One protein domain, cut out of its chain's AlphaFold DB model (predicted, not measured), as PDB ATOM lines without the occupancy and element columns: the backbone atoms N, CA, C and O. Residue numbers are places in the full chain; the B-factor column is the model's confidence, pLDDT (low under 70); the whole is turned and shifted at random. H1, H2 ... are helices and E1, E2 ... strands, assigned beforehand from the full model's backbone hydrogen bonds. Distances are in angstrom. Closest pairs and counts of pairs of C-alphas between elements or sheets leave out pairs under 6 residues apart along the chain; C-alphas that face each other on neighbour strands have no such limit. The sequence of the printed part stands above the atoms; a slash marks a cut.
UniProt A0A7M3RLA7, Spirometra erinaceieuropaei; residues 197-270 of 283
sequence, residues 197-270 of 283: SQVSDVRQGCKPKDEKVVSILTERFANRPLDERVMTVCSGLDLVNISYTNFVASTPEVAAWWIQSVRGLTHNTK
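This is residues 197 to 270 of the 283 residues of a protein of Spirometra erinaceieuropaei (UniProt A0A7M3RLA7). A small antiparallel sheet of three strands has one long helix, H2, packed along one face, over E1 and E2; the shorter helix H1 lies off beyond one end of the strands, away from H2. This makes two layers, a helix layer of H2 on the sheet, with H1 outside them. The printed part has 74 residues with three named strands and two named helices, in the order E1, H1, E2, E3, H2; the sheet's order is E1, E2, E3, and the class is mixed, helices and strands. The whole is flat, spanning 42 by 27 by 11 A, and only just compact, close to loose, with a radius of gyration of the C-alphas of 13.3 A.

Edge strand E1, residues 199 to 204, is antiparallel to inner strand E2, residues 230 to 235, at 163 degrees; N 203 and O 232 are 2.8 A apart, within hydrogen-bond range. H1, residues 211 to 220, is not on the sheet. E2 and edge strand E3, residues 243 to 248, form an antiparallel hairpin at 157 degrees, with N 233 and O 245 at 2.8 A. H1 and E3 are apart. H2, residues 252 to 266, is on the sheet at a height of 8.8 A, along the strands, at 20 degrees to E1 on the local plane. Its closest C-alphas to E1 are those of Ile 259 and Val 202, 6.5 A apart. H1 and H2 are apart. In both helices every O i to N i+4 pair is within hydrogen-bond range.

E1 begins at C-alpha 199 (-39.576, 18.698, -28.402) and measures 14.6 A. H1 measures 14.2 A, E2 16.1 A and E3 16.7 A. H2 measures 21.0 A and ends at C-alpha 266 (-40.198, 20.706, -34.781).

The C-alphas farthest apart, of Glu 219 and Lys 270, are 42.3 A apart. The printed part has no cut and no long link; the link from E3 to H2 is tight. Residues 208 to 209, 223 to 224 and 269 to 270 have pLDDT under 70.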
ATOM      1  N   SER A 197     -43.197  15.996 -31.325       72.50
ATOM      2  CA  SER A 197     -44.218  16.955 -30.875       72.50
ATOM      3  C   SER A 197     -44.008  17.444 -29.443       72.50
ATOM      4  O   SER A 197     -44.555  18.476 -29.081       72.50
ATOM      5  N   GLN A 198     -43.233  16.716 -28.637       77.81
ATOM      6  CA  GLN A 198     -42.885  17.093 -27.266       77.81
ATOM      7  C   GLN A 198     -41.530  17.807 -27.195       77.81
ATOM      8  O   GLN A 198     -41.070  18.159 -26.112       77.81
ATOM      9  N   VAL A 199     -40.851  17.986 -28.333       82.38
ATOM     10  CA  VAL A 199     -39.576  18.698 -28.402       82.38
ATOM     11  C   VAL A 199     -39.856  20.192 -28.450       82.38
ATOM     12  O   VAL A 199     -40.462  20.684 -29.400       82.38
ATOM     13  N   SER A 200     -39.391  20.908 -27.432       79.81
ATOM     14  CA  SER A 200     -39.544  22.356 -27.324       79.81
ATOM     15  C   SER A 200     -38.413  23.109 -28.018       79.81
ATOM     16  O   SER A 200     -38.654  24.139 -28.639       79.81
ATOM     17  N   ASP A 201     -37.183  22.596 -27.939       83.00
ATOM     18  CA  ASP A 201     -35.997  23.255 -28.487       83.00
ATOM     19  C   ASP A 201     -34.872  22.247 -28.779       83.00
ATOM     20  O   ASP A 201     -34.804  21.162 -28.196       83.00
ATOM     21  N   VAL A 202     -33.963  22.618 -29.680       85.88
ATOM     22  CA  VAL A 202     -32.753  21.856 -30.013       85.88
ATOM     23  C   VAL A 202     -31.564  22.805 -29.982       85.88
ATOM     24  O   VAL A 202     -31.535  23.787 -30.726       85.88
ATOM     25  N   ARG A 203     -30.566  22.505 -29.151       85.12
ATOM     26  CA  ARG A 203     -29.399  23.356 -28.874       85.12
ATOM     27  C   ARG A 203     -28.096  22.695 -29.314       85.12
ATOM     28  O   ARG A 203     -27.980  21.472 -29.305       85.12
ATOM     29  N   GLN A 204     -27.114  23.520 -29.669       81.81
ATOM     30  CA  GLN A 204     -25.749  23.092 -29.983       81.81
ATOM     31  C   GLN A 204     -24.834  23.336 -28.779       81.81
ATOM     32  O   GLN A 204     -24.963  24.364 -28.115       81.81
ATOM     33  N   GLY A 205     -23.909  22.411 -28.513       70.25
ATOM     34  CA  GLY A 205     -22.785  22.647 -27.601       70.25
ATOM     35  C   GLY A 205     -23.099  22.617 -26.105       70.25
ATOM     36  O   GLY A 205     -22.262  23.005 -25.295       70.25
ATOM     37  N   CYS A 206     -24.271  22.132 -25.687       70.12
ATOM     38  CA  CYS A 206     -24.524  21.892 -24.267       70.12
ATOM     39  C   CYS A 206     -23.923  20.539 -23.852       70.12
ATOM     40  O   CYS A 206     -24.488  19.481 -24.126       70.12
ATOM     41  N   LYS A 207     -22.763  20.566 -23.183       70.12
ATOM     42  CA  LYS A 207     -22.127  19.353 -22.644       70.12
ATOM     43  C   LYS A 207     -23.051  18.650 -21.633       70.12
ATOM     44  O   LYS A 207     -23.802  19.319 -20.917       70.12
ATOM     45  N   PRO A 208     -22.989  17.309 -21.533       69.88
ATOM     46  CA  PRO A 208     -23.617  16.585 -20.434       69.88
ATOM     47  C   PRO A 208     -23.182  17.155 -19.077       69.88
ATOM     48  O   PRO A 208     -22.015  17.489 -18.899       69.88
ATOM     49  N   LYS A 209     -24.110  17.239 -18.115       69.62
ATOM     50  CA  LYS A 209     -23.817  17.739 -16.758       69.62
ATOM     51  C   LYS A 209     -22.884  16.822 -15.955       69.62
ATOM     52  O   LYS A 209     -22.316  17.261 -14.968       69.62
ATOM     53  N   ASP A 210     -22.771  15.554 -16.348       77.19
ATOM     54  CA  ASP A 210     -21.957  14.553 -15.661       77.19
ATOM     55  C   ASP A 210     -20.520  14.551 -16.205       77.19
ATOM     56  O   ASP A 210     -20.276  14.159 -17.351       77.19
ATOM     57  N   GLU A 211     -19.562  14.969 -15.374       74.94
ATOM     58  CA  GLU A 211     -18.135  15.044 -15.719       74.94
ATOM     59  C   GLU A 211     -17.535  13.693 -16.129       74.94
ATOM     60  O   GLU A 211     -16.669  13.653 -17.007       74.94
ATOM     61  N   LYS A 212     -18.026  12.572 -15.577       77.62
ATOM     62  CA  LYS A 212     -17.534  11.230 -15.944       77.62
ATOM     63  C   LYS A 212     -17.913  10.858 -17.371       77.62
ATOM     64  O   LYS A 212     -17.175  10.160 -18.059       77.62
ATOM     65  N   VAL A 213     -19.073  11.315 -17.834       77.38
ATOM     66  CA  VAL A 213     -19.512  11.084 -19.214       77.38
ATOM     67  C   VAL A 213     -18.695  11.948 -20.173       77.38
ATOM     68  O   VAL A 213     -18.322  11.487 -21.251       77.38
ATOM     69  N   VAL A 214     -18.363  13.179 -19.773       74.50
ATOM     70  CA  VAL A 214     -17.529  14.085 -20.576       74.50
ATOM     71  C   VAL A 214     -16.114  13.529 -20.749       74.50
ATOM     72  O   VAL A 214     -15.607  13.555 -21.872       74.50
ATOM     73  N   SER A 215     -15.492  12.980 -19.701       75.75
ATOM     74  CA  SER A 215     -14.146  12.396 -19.804       75.75
ATOM     75  C   SER A 215     -14.110  11.194 -20.754       75.75
ATOM     76  O   SER A 215     -13.305  11.185 -21.684       75.75
ATOM     77  N   ILE A 216     -15.058  10.258 -20.621       79.06
ATOM     78  CA  ILE A 216     -15.187   9.088 -21.512       79.06
ATOM     79  C   ILE A 216     -15.356   9.514 -22.974       79.06
ATOM     80  O   ILE A 216     -14.751   8.939 -23.881       79.06
ATOM     81  N   LEU A 217     -16.192  10.523 -23.231       74.69
ATOM     82  CA  LEU A 217     -16.401  11.035 -24.585       74.69
ATOM     83  C   LEU A 217     -15.144  11.731 -25.123       74.69
ATOM     84  O   LEU A 217     -14.809  11.563 -26.292       74.69
ATOM     85  N   THR A 218     -14.422  12.468 -24.283       75.25
ATOM     86  CA  THR A 218     -13.193  13.174 -24.676       75.25
ATOM     87  C   THR A 218     -12.079  12.193 -25.051       75.25
ATOM     88  O   THR A 218     -11.443  12.357 -26.096       75.25
ATOM     89  N   GLU A 219     -11.906  11.125 -24.265       77.38
ATOM     90  CA  GLU A 219     -10.975  10.030 -24.562       77.38
ATOM     91  C   GLU A 219     -11.352   9.312 -25.863       77.38
ATOM     92  O   GLU A 219     -10.513   9.107 -26.742       77.38
ATOM     93  N   ARG A 220     -12.642   8.997 -26.037       78.06
ATOM     94  CA  ARG A 220     -13.153   8.299 -27.226       78.06
ATOM     95  C   ARG A 220     -12.930   9.077 -28.525       78.06
ATOM     96  O   ARG A 220     -12.789   8.463 -29.581       78.06
ATOM     97  N   PHE A 221     -12.911  10.407 -28.459       72.81
ATOM     98  CA  PHE A 221     -12.744  11.287 -29.618       72.81
ATOM     99  C   PHE A 221     -11.380  11.997 -29.664       72.81
ATOM    100  O   PHE A 221     -11.237  12.998 -30.370       72.81
ATOM    101  N   ALA A 222     -10.373  11.456 -28.967       70.75
ATOM    102  CA  ALA A 222      -8.975  11.890 -29.034       70.75
ATOM    103  C   ALA A 222      -8.775  13.402 -28.791       70.75
ATOM    104  O   ALA A 222      -8.107  14.077 -29.577       70.75
ATOM    105  N   ASN A 223      -9.368  13.944 -27.720       64.62
ATOM    106  CA  ASN A 223      -9.202  15.341 -27.277       64.62
ATOM    107  C   ASN A 223      -9.623  16.425 -28.291       64.62
ATOM    108  O   ASN A 223      -9.207  17.579 -28.188       64.62
ATOM    109  N   ARG A 224     -10.465  16.089 -29.274       68.62
ATOM    110  CA  ARG A 224     -11.064  17.091 -30.170       68.62
ATOM    111  C   ARG A 224     -12.196  17.854 -29.466       68.62
ATOM    112  O   ARG A 224     -12.846  17.283 -28.590       68.62
ATOM    113  N   PRO A 225     -12.496  19.107 -29.868       70.38
ATOM    114  CA  PRO A 225     -13.590  19.868 -29.272       70.38
ATOM    115  C   PRO A 225     -14.924  19.128 -29.445       70.38
ATOM    116  O   PRO A 225     -15.317  18.749 -30.556       70.38
ATOM    117  N   LEU A 226     -15.593  18.887 -28.313       73.19
ATOM    118  CA  LEU A 226     -16.904  18.235 -28.230       73.19
ATOM    119  C   LEU A 226     -18.050  19.213 -28.518       73.19
ATOM    120  O   LEU A 226     -19.106  18.787 -28.973       73.19
ATOM    121  N   ASP A 227     -17.832  20.511 -28.299       73.50
ATOM    122  CA  ASP A 227     -18.870  21.548 -28.371       73.50
ATOM    123  C   ASP A 227     -19.561  21.614 -29.736       73.50
ATOM    124  O   ASP A 227     -20.776  21.779 -29.827       73.50
ATOM    125  N   GLU A 228     -18.822  21.364 -30.812       77.88
ATOM    126  CA  GLU A 228     -19.367  21.405 -32.171       77.88
ATOM    127  C   GLU A 228     -20.081  20.108 -32.587       77.88
ATOM    128  O   GLU A 228     -20.766  20.087 -33.605       77.88
ATOM    129  N   ARG A 229     -19.949  19.022 -31.808       80.69
ATOM    130  CA  ARG A 229     -20.509  17.689 -32.123       80.69
ATOM    131  C   ARG A 229     -21.705  17.307 -31.264       80.69
ATOM    132  O   ARG A 229     -22.374  16.315 -31.559       80.69
ATOM    133  N   VAL A 230     -21.927  18.034 -30.175       84.94
ATOM    134  CA  VAL A 230     -22.997  17.745 -29.224       84.94
ATOM    135  C   VAL A 230     -24.260  18.496 -29.628       84.94
ATOM    136  O   VAL A 230     -24.265  19.721 -29.763       84.94
ATOM    137  N   MET A 231     -25.344  17.741 -29.780       87.25
ATOM    138  CA  MET A 231     -26.700  18.250 -29.936       87.25
ATOM    139  C   MET A 231     -27.504  17.901 -28.687       87.25
ATOM    140  O   MET A 231     -27.585  16.736 -28.305       87.25
ATOM    141  N   THR A 232     -28.163  18.888 -28.094       87.00
ATOM    142  CA  THR A 232     -29.062  18.684 -26.956       87.00
ATOM    143  C   THR A 232     -30.490  18.936 -27.390       87.00
ATOM    144  O   THR A 232     -30.808  20.007 -27.902       87.00
ATOM    145  N   VAL A 233     -31.356  17.955 -27.170       87.12
ATOM    146  CA  VAL A 233     -32.789  18.081 -27.417       87.12
ATOM    147  C   VAL A 233     -33.500  18.303 -26.092       87.12
ATOM    148  O   VAL A 233     -33.371  17.495 -25.168       87.12
ATOM    149  N   CYS A 234     -34.239  19.403 -26.016       85.75
ATOM    150  CA  CYS A 234     -35.097  19.752 -24.896       85.75
ATOM    151  C   CYS A 234     -36.502  19.229 -25.197       85.75
ATOM    152  O   CYS A 234     -37.110  19.621 -26.195       85.75
ATOM    153  N   SER A 235     -37.023  18.343 -24.353       84.81
ATOM    154  CA  SER A 235     -38.361  17.770 -24.516       84.81
ATOM    155  C   SER A 235     -39.144  17.797 -23.216       84.81
ATOM    156  O   SER A 235     -38.602  17.415 -22.181       84.81
ATOM    157  N   GLY A 236     -40.410  18.186 -23.264       77.56
ATOM    158  CA  GLY A 236     -41.280  18.257 -22.096       77.56
ATOM    159  C   GLY A 236     -42.735  18.430 -22.505       77.56
ATOM    160  O   GLY A 236     -43.029  18.895 -23.605       77.56
ATOM    161  N   LEU A 237     -43.650  18.030 -21.622       70.69
ATOM    162  CA  LEU A 237     -45.089  18.242 -21.823       70.69
ATOM    163  C   LEU A 237     -45.511  19.680 -21.489       70.69
ATOM    164  O   LEU A 237     -46.551  20.141 -21.949       70.69
ATOM    165  N   ASP A 238     -44.695  20.381 -20.704       71.44
ATOM    166  CA  ASP A 238     -44.900  21.755 -20.271       71.44
ATOM    167  C   ASP A 238     -43.542  22.488 -20.162       71.44
ATOM    168  O   ASP A 238     -42.475  21.908 -20.380       71.44
ATOM    169  N   LEU A 239     -43.579  23.787 -19.853       72.88
ATOM    170  CA  LEU A 239     -42.383  24.636 -19.754       72.88
ATOM    171  C   LEU A 239     -41.563  24.415 -18.466       72.88
ATOM    172  O   LEU A 239     -40.511  25.033 -18.313       72.88
ATOM    173  N   VAL A 240     -42.027  23.567 -17.545       74.06
ATOM    174  CA  VAL A 240     -41.416  23.338 -16.223       74.06
ATOM    175  C   VAL A 240     -40.698  21.983 -16.184       74.06
ATOM    176  O   VAL A 240     -39.559  21.881 -15.731       74.06
ATOM    177  N   ASN A 241     -41.327  20.948 -16.728       74.94
ATOM    178  CA  ASN A 241     -40.882  19.562 -16.760       74.94
ATOM    179  C   ASN A 241     -40.108  19.267 -18.051       74.94
ATOM    180  O   ASN A 241     -40.522  18.458 -18.888       74.94
ATOM    181  N   ILE A 242     -38.969  19.943 -18.219       78.88
ATOM    182  CA  ILE A 242     -38.095  19.785 -19.388       78.88
ATOM    183  C   ILE A 242     -37.027  18.720 -19.110       78.88
ATOM    184  O   ILE A 242     -36.188  18.864 -18.221       78.88
ATOM    185  N   SER A 243     -37.021  17.675 -19.931       80.69
ATOM    186  CA  SER A 243     -35.944  16.692 -20.029       80.69
ATOM    187  C   SER A 243     -34.924  17.114 -21.087       80.69
ATOM    188  O   SER A 243     -35.287  17.580 -22.169       80.69
ATOM    189  N   TYR A 244     -33.641  16.923 -20.784       84.00
ATOM    190  CA  TYR A 244     -32.529  17.222 -21.684       84.00
ATOM    191  C   TYR A 244     -31.884  15.917 -22.145       84.00
ATOM    192  O   TYR A 244     -31.312  15.185 -21.337       84.00
ATOM    193  N   THR A 245     -31.943  15.644 -23.446       84.00
ATOM    194  CA  THR A 245     -31.305  14.468 -24.054       84.00
ATOM    195  C   THR A 245     -30.126  14.910 -24.910       84.00
ATOM    196  O   THR A 245     -30.301  15.687 -25.846       84.00
ATOM    197  N   ASN A 246     -28.924  14.420 -24.600       85.25
ATOM    198  CA  ASN A 246     -27.699  14.780 -25.318       85.25
ATOM    199  C   ASN A 246     -27.327  13.702 -26.342       85.25
ATOM    200  O   ASN A 246     -27.235  12.522 -26.006       85.25
ATOM    201  N   PHE A 247     -27.052  14.127 -27.570       84.81
ATOM    202  CA  PHE A 247     -26.578  13.309 -28.679       84.81
ATOM    203  C   PHE A 247     -25.185  13.775 -29.091       84.81
ATOM    204  O   PHE A 247     -24.917  14.973 -29.146       84.81
ATOM    205  N   VAL A 248     -24.302  12.829 -29.408       84.75
ATOM    206  CA  VAL A 248     -22.940  13.120 -29.874       84.75
ATOM    207  C   VAL A 248     -22.789  12.569 -31.282       84.75
ATOM    208  O   VAL A 248     -22.873  11.356 -31.487       84.75
ATOM    209  N   ALA A 249     -22.592  13.456 -32.254       83.19
ATOM    210  CA  ALA A 249     -22.366  13.063 -33.637       83.19
ATOM    211  C   ALA A 249     -20.914  12.617 -33.866       83.19
ATOM    212  O   ALA A 249     -19.991  13.015 -33.152       83.19
ATOM    213  N   SER A 250     -20.699  11.820 -34.911       82.75
ATOM    214  CA  SER A 250     -19.358  11.424 -35.352       82.75
ATOM    215  C   SER A 250     -18.528  12.627 -35.814       82.75
ATOM    216  O   SER A 250     -17.337  12.720 -35.497       82.75
ATOM    217  N   THR A 251     -19.155  13.568 -36.523       83.00
ATOM    218  CA  THR A 251     -18.503  14.772 -37.048       83.00
ATOM    219  C   THR A 251     -19.324  16.046 -36.784       83.00
ATOM    220  O   THR A 251     -20.544  15.956 -36.610       83.00
ATOM    221  N   PRO A 252     -18.679  17.231 -36.734       84.56
ATOM    222  CA  PRO A 252     -19.368  18.514 -36.558       84.56
ATOM    223  C   PRO A 252     -20.406  18.803 -37.649       84.56
ATOM    224  O   PRO A 252     -21.478  19.336 -37.372       84.56
ATOM    225  N   GLU A 253     -20.138  18.387 -38.888       86.69
ATOM    226  CA  GLU A 253     -21.039  18.591 -40.027       86.69
ATOM    227  C   GLU A 253     -22.327  17.777 -39.863       86.69
ATOM    228  O   GLU A 253     -23.422  18.271 -40.128       86.69
ATOM    229  N   VAL A 254     -22.208  16.543 -39.360       87.06
ATOM    230  CA  VAL A 254     -23.366  15.696 -39.051       87.06
ATOM    231  C   VAL A 254     -24.179  16.307 -37.911       87.06
ATOM    232  O   VAL A 254     -25.403  16.347 -38.011       87.06
ATOM    233  N   ALA A 255     -23.536  16.830 -36.862       86.19
ATOM    234  CA  ALA A 255     -24.247  17.518 -35.782       86.19
ATOM    235  C   ALA A 255     -25.030  18.734 -36.302       86.19
ATOM    236  O   ALA A 255     -26.219  18.865 -36.009       86.19
ATOM    237  N   ALA A 256     -24.401  19.578 -37.124       86.69
ATOM    238  CA  ALA A 256     -25.050  20.738 -37.731       86.69
ATOM    239  C   ALA A 256     -26.245  20.332 -38.612       86.69
ATOM    240  O   ALA A 256     -27.330  20.912 -38.495       86.69
ATOM    241  N   TRP A 257     -26.081  19.288 -39.434       89.00
ATOM    242  CA  TRP A 257     -27.157  18.755 -40.271       89.00
ATOM    243  C   TRP A 257     -28.328  18.213 -39.439       89.00
ATOM    244  O   TRP A 257     -29.488  18.484 -39.760       89.00
ATOM    245  N   TRP A 258     -28.050  17.494 -38.343       88.56
ATOM    246  CA  TRP A 258     -29.077  16.990 -37.422       88.56
ATOM    247  C   TRP A 258     -29.847  18.136 -36.775       88.56
ATOM    248  O   TRP A 258     -31.075  18.134 -36.801       88.56
ATOM    249  N   ILE A 259     -29.144  19.142 -36.253       87.06
ATOM    250  CA  ILE A 259     -29.763  20.306 -35.609       87.06
ATOM    251  C   ILE A 259     -30.692  21.025 -36.588       87.06
ATOM    252  O   ILE A 259     -31.844  21.297 -36.250       87.06
ATOM    253  N   GLN A 260     -30.225  21.303 -37.808       87.12
ATOM    254  CA  GLN A 260     -31.029  21.988 -38.821       87.12
ATOM    255  C   GLN A 260     -32.255  21.159 -39.228       87.12
ATOM    256  O   GLN A 260     -33.364  21.689 -39.301       87.12
ATOM    257  N   SER A 261     -32.068  19.855 -39.439       86.31
ATOM    258  CA  SER A 261     -33.140  18.946 -39.853       86.31
ATOM    259  C   SER A 261     -34.203  18.786 -38.767       86.31
ATOM    260  O   SER A 261     -35.394  18.922 -39.041       86.31
ATOM    261  N   VAL A 262     -33.793  18.551 -37.517       86.19
ATOM    262  CA  VAL A 262     -34.724  18.387 -36.392       86.19
ATOM    263  C   VAL A 262     -35.447  19.702 -36.103       86.19
ATOM    264  O   VAL A 262     -36.664  19.678 -35.957       86.19
ATOM    265  N   ARG A 263     -34.758  20.854 -36.120       85.38
ATOM    266  CA  ARG A 263     -35.414  22.169 -35.977       85.38
ATOM    267  C   ARG A 263     -36.449  22.420 -37.071       85.38
ATOM    268  O   ARG A 263     -37.528  22.923 -36.771       85.38
ATOM    269  N   GLY A 264     -36.149  22.053 -38.318       82.31
ATOM    270  CA  GLY A 264     -37.101  22.166 -39.426       82.31
ATOM    271  C   GLY A 264     -38.354  21.307 -39.230       82.31
ATOM    272  O   GLY A 264     -39.450  21.710 -39.616       82.31
ATOM    273  N   LEU A 265     -38.214  20.144 -38.587       82.06
ATOM    274  CA  LEU A 265     -39.333  19.258 -38.267       82.06
ATOM    275  C   LEU A 265     -40.147  19.742 -37.058       82.06
ATOM    276  O   LEU A 265     -41.372  19.654 -37.097       82.06
ATOM    277  N   THR A 266     -39.506  20.262 -36.007       77.88
ATOM    278  CA  THR A 266     -40.198  20.706 -34.781       77.88
ATOM    279  C   THR A 266     -40.961  22.015 -34.971       77.88
ATOM    280  O   THR A 266     -42.053  22.163 -34.431       77.88
ATOM    281  N   HIS A 267     -40.455  22.932 -35.802       71.25
ATOM    282  CA  HIS A 267     -41.134  24.195 -36.135       71.25
ATOM    283  C   HIS A 267     -42.196  24.042 -37.237       71.25
ATOM    284  O   HIS A 267     -42.783  25.027 -37.692       71.25
ATOM    285  N   ASN A 268     -42.460  22.816 -37.694       75.38
ATOM    286  CA  ASN A 268     -43.455  22.561 -38.724       75.38
ATOM    287  C   ASN A 268     -44.876  22.654 -38.147       75.38
ATOM    288  O   ASN A 268     -45.425  21.689 -37.610       75.38
ATOM    289  N   THR A 269     -45.514  23.808 -38.335       62.62
ATOM    290  CA  THR A 269     -46.896  24.072 -37.902       62.62
ATOM    291  C   THR A 269     -47.920  23.113 -38.517       62.62
ATOM    292  O   THR A 269     -48.955  22.846 -37.905       62.62
ATOM    293  N   LYS A 270     -47.645  22.519 -39.688       65.62
ATOM    294  CA  LYS A 270     -48.523  21.502 -40.293       65.62
ATOM    295  C   LYS A 270     -48.430  20.160 -39.573       65.62
ATOM    296  O   LYS A 270     -49.434  19.462 -39.487       65.62
TER     297      LYS A 270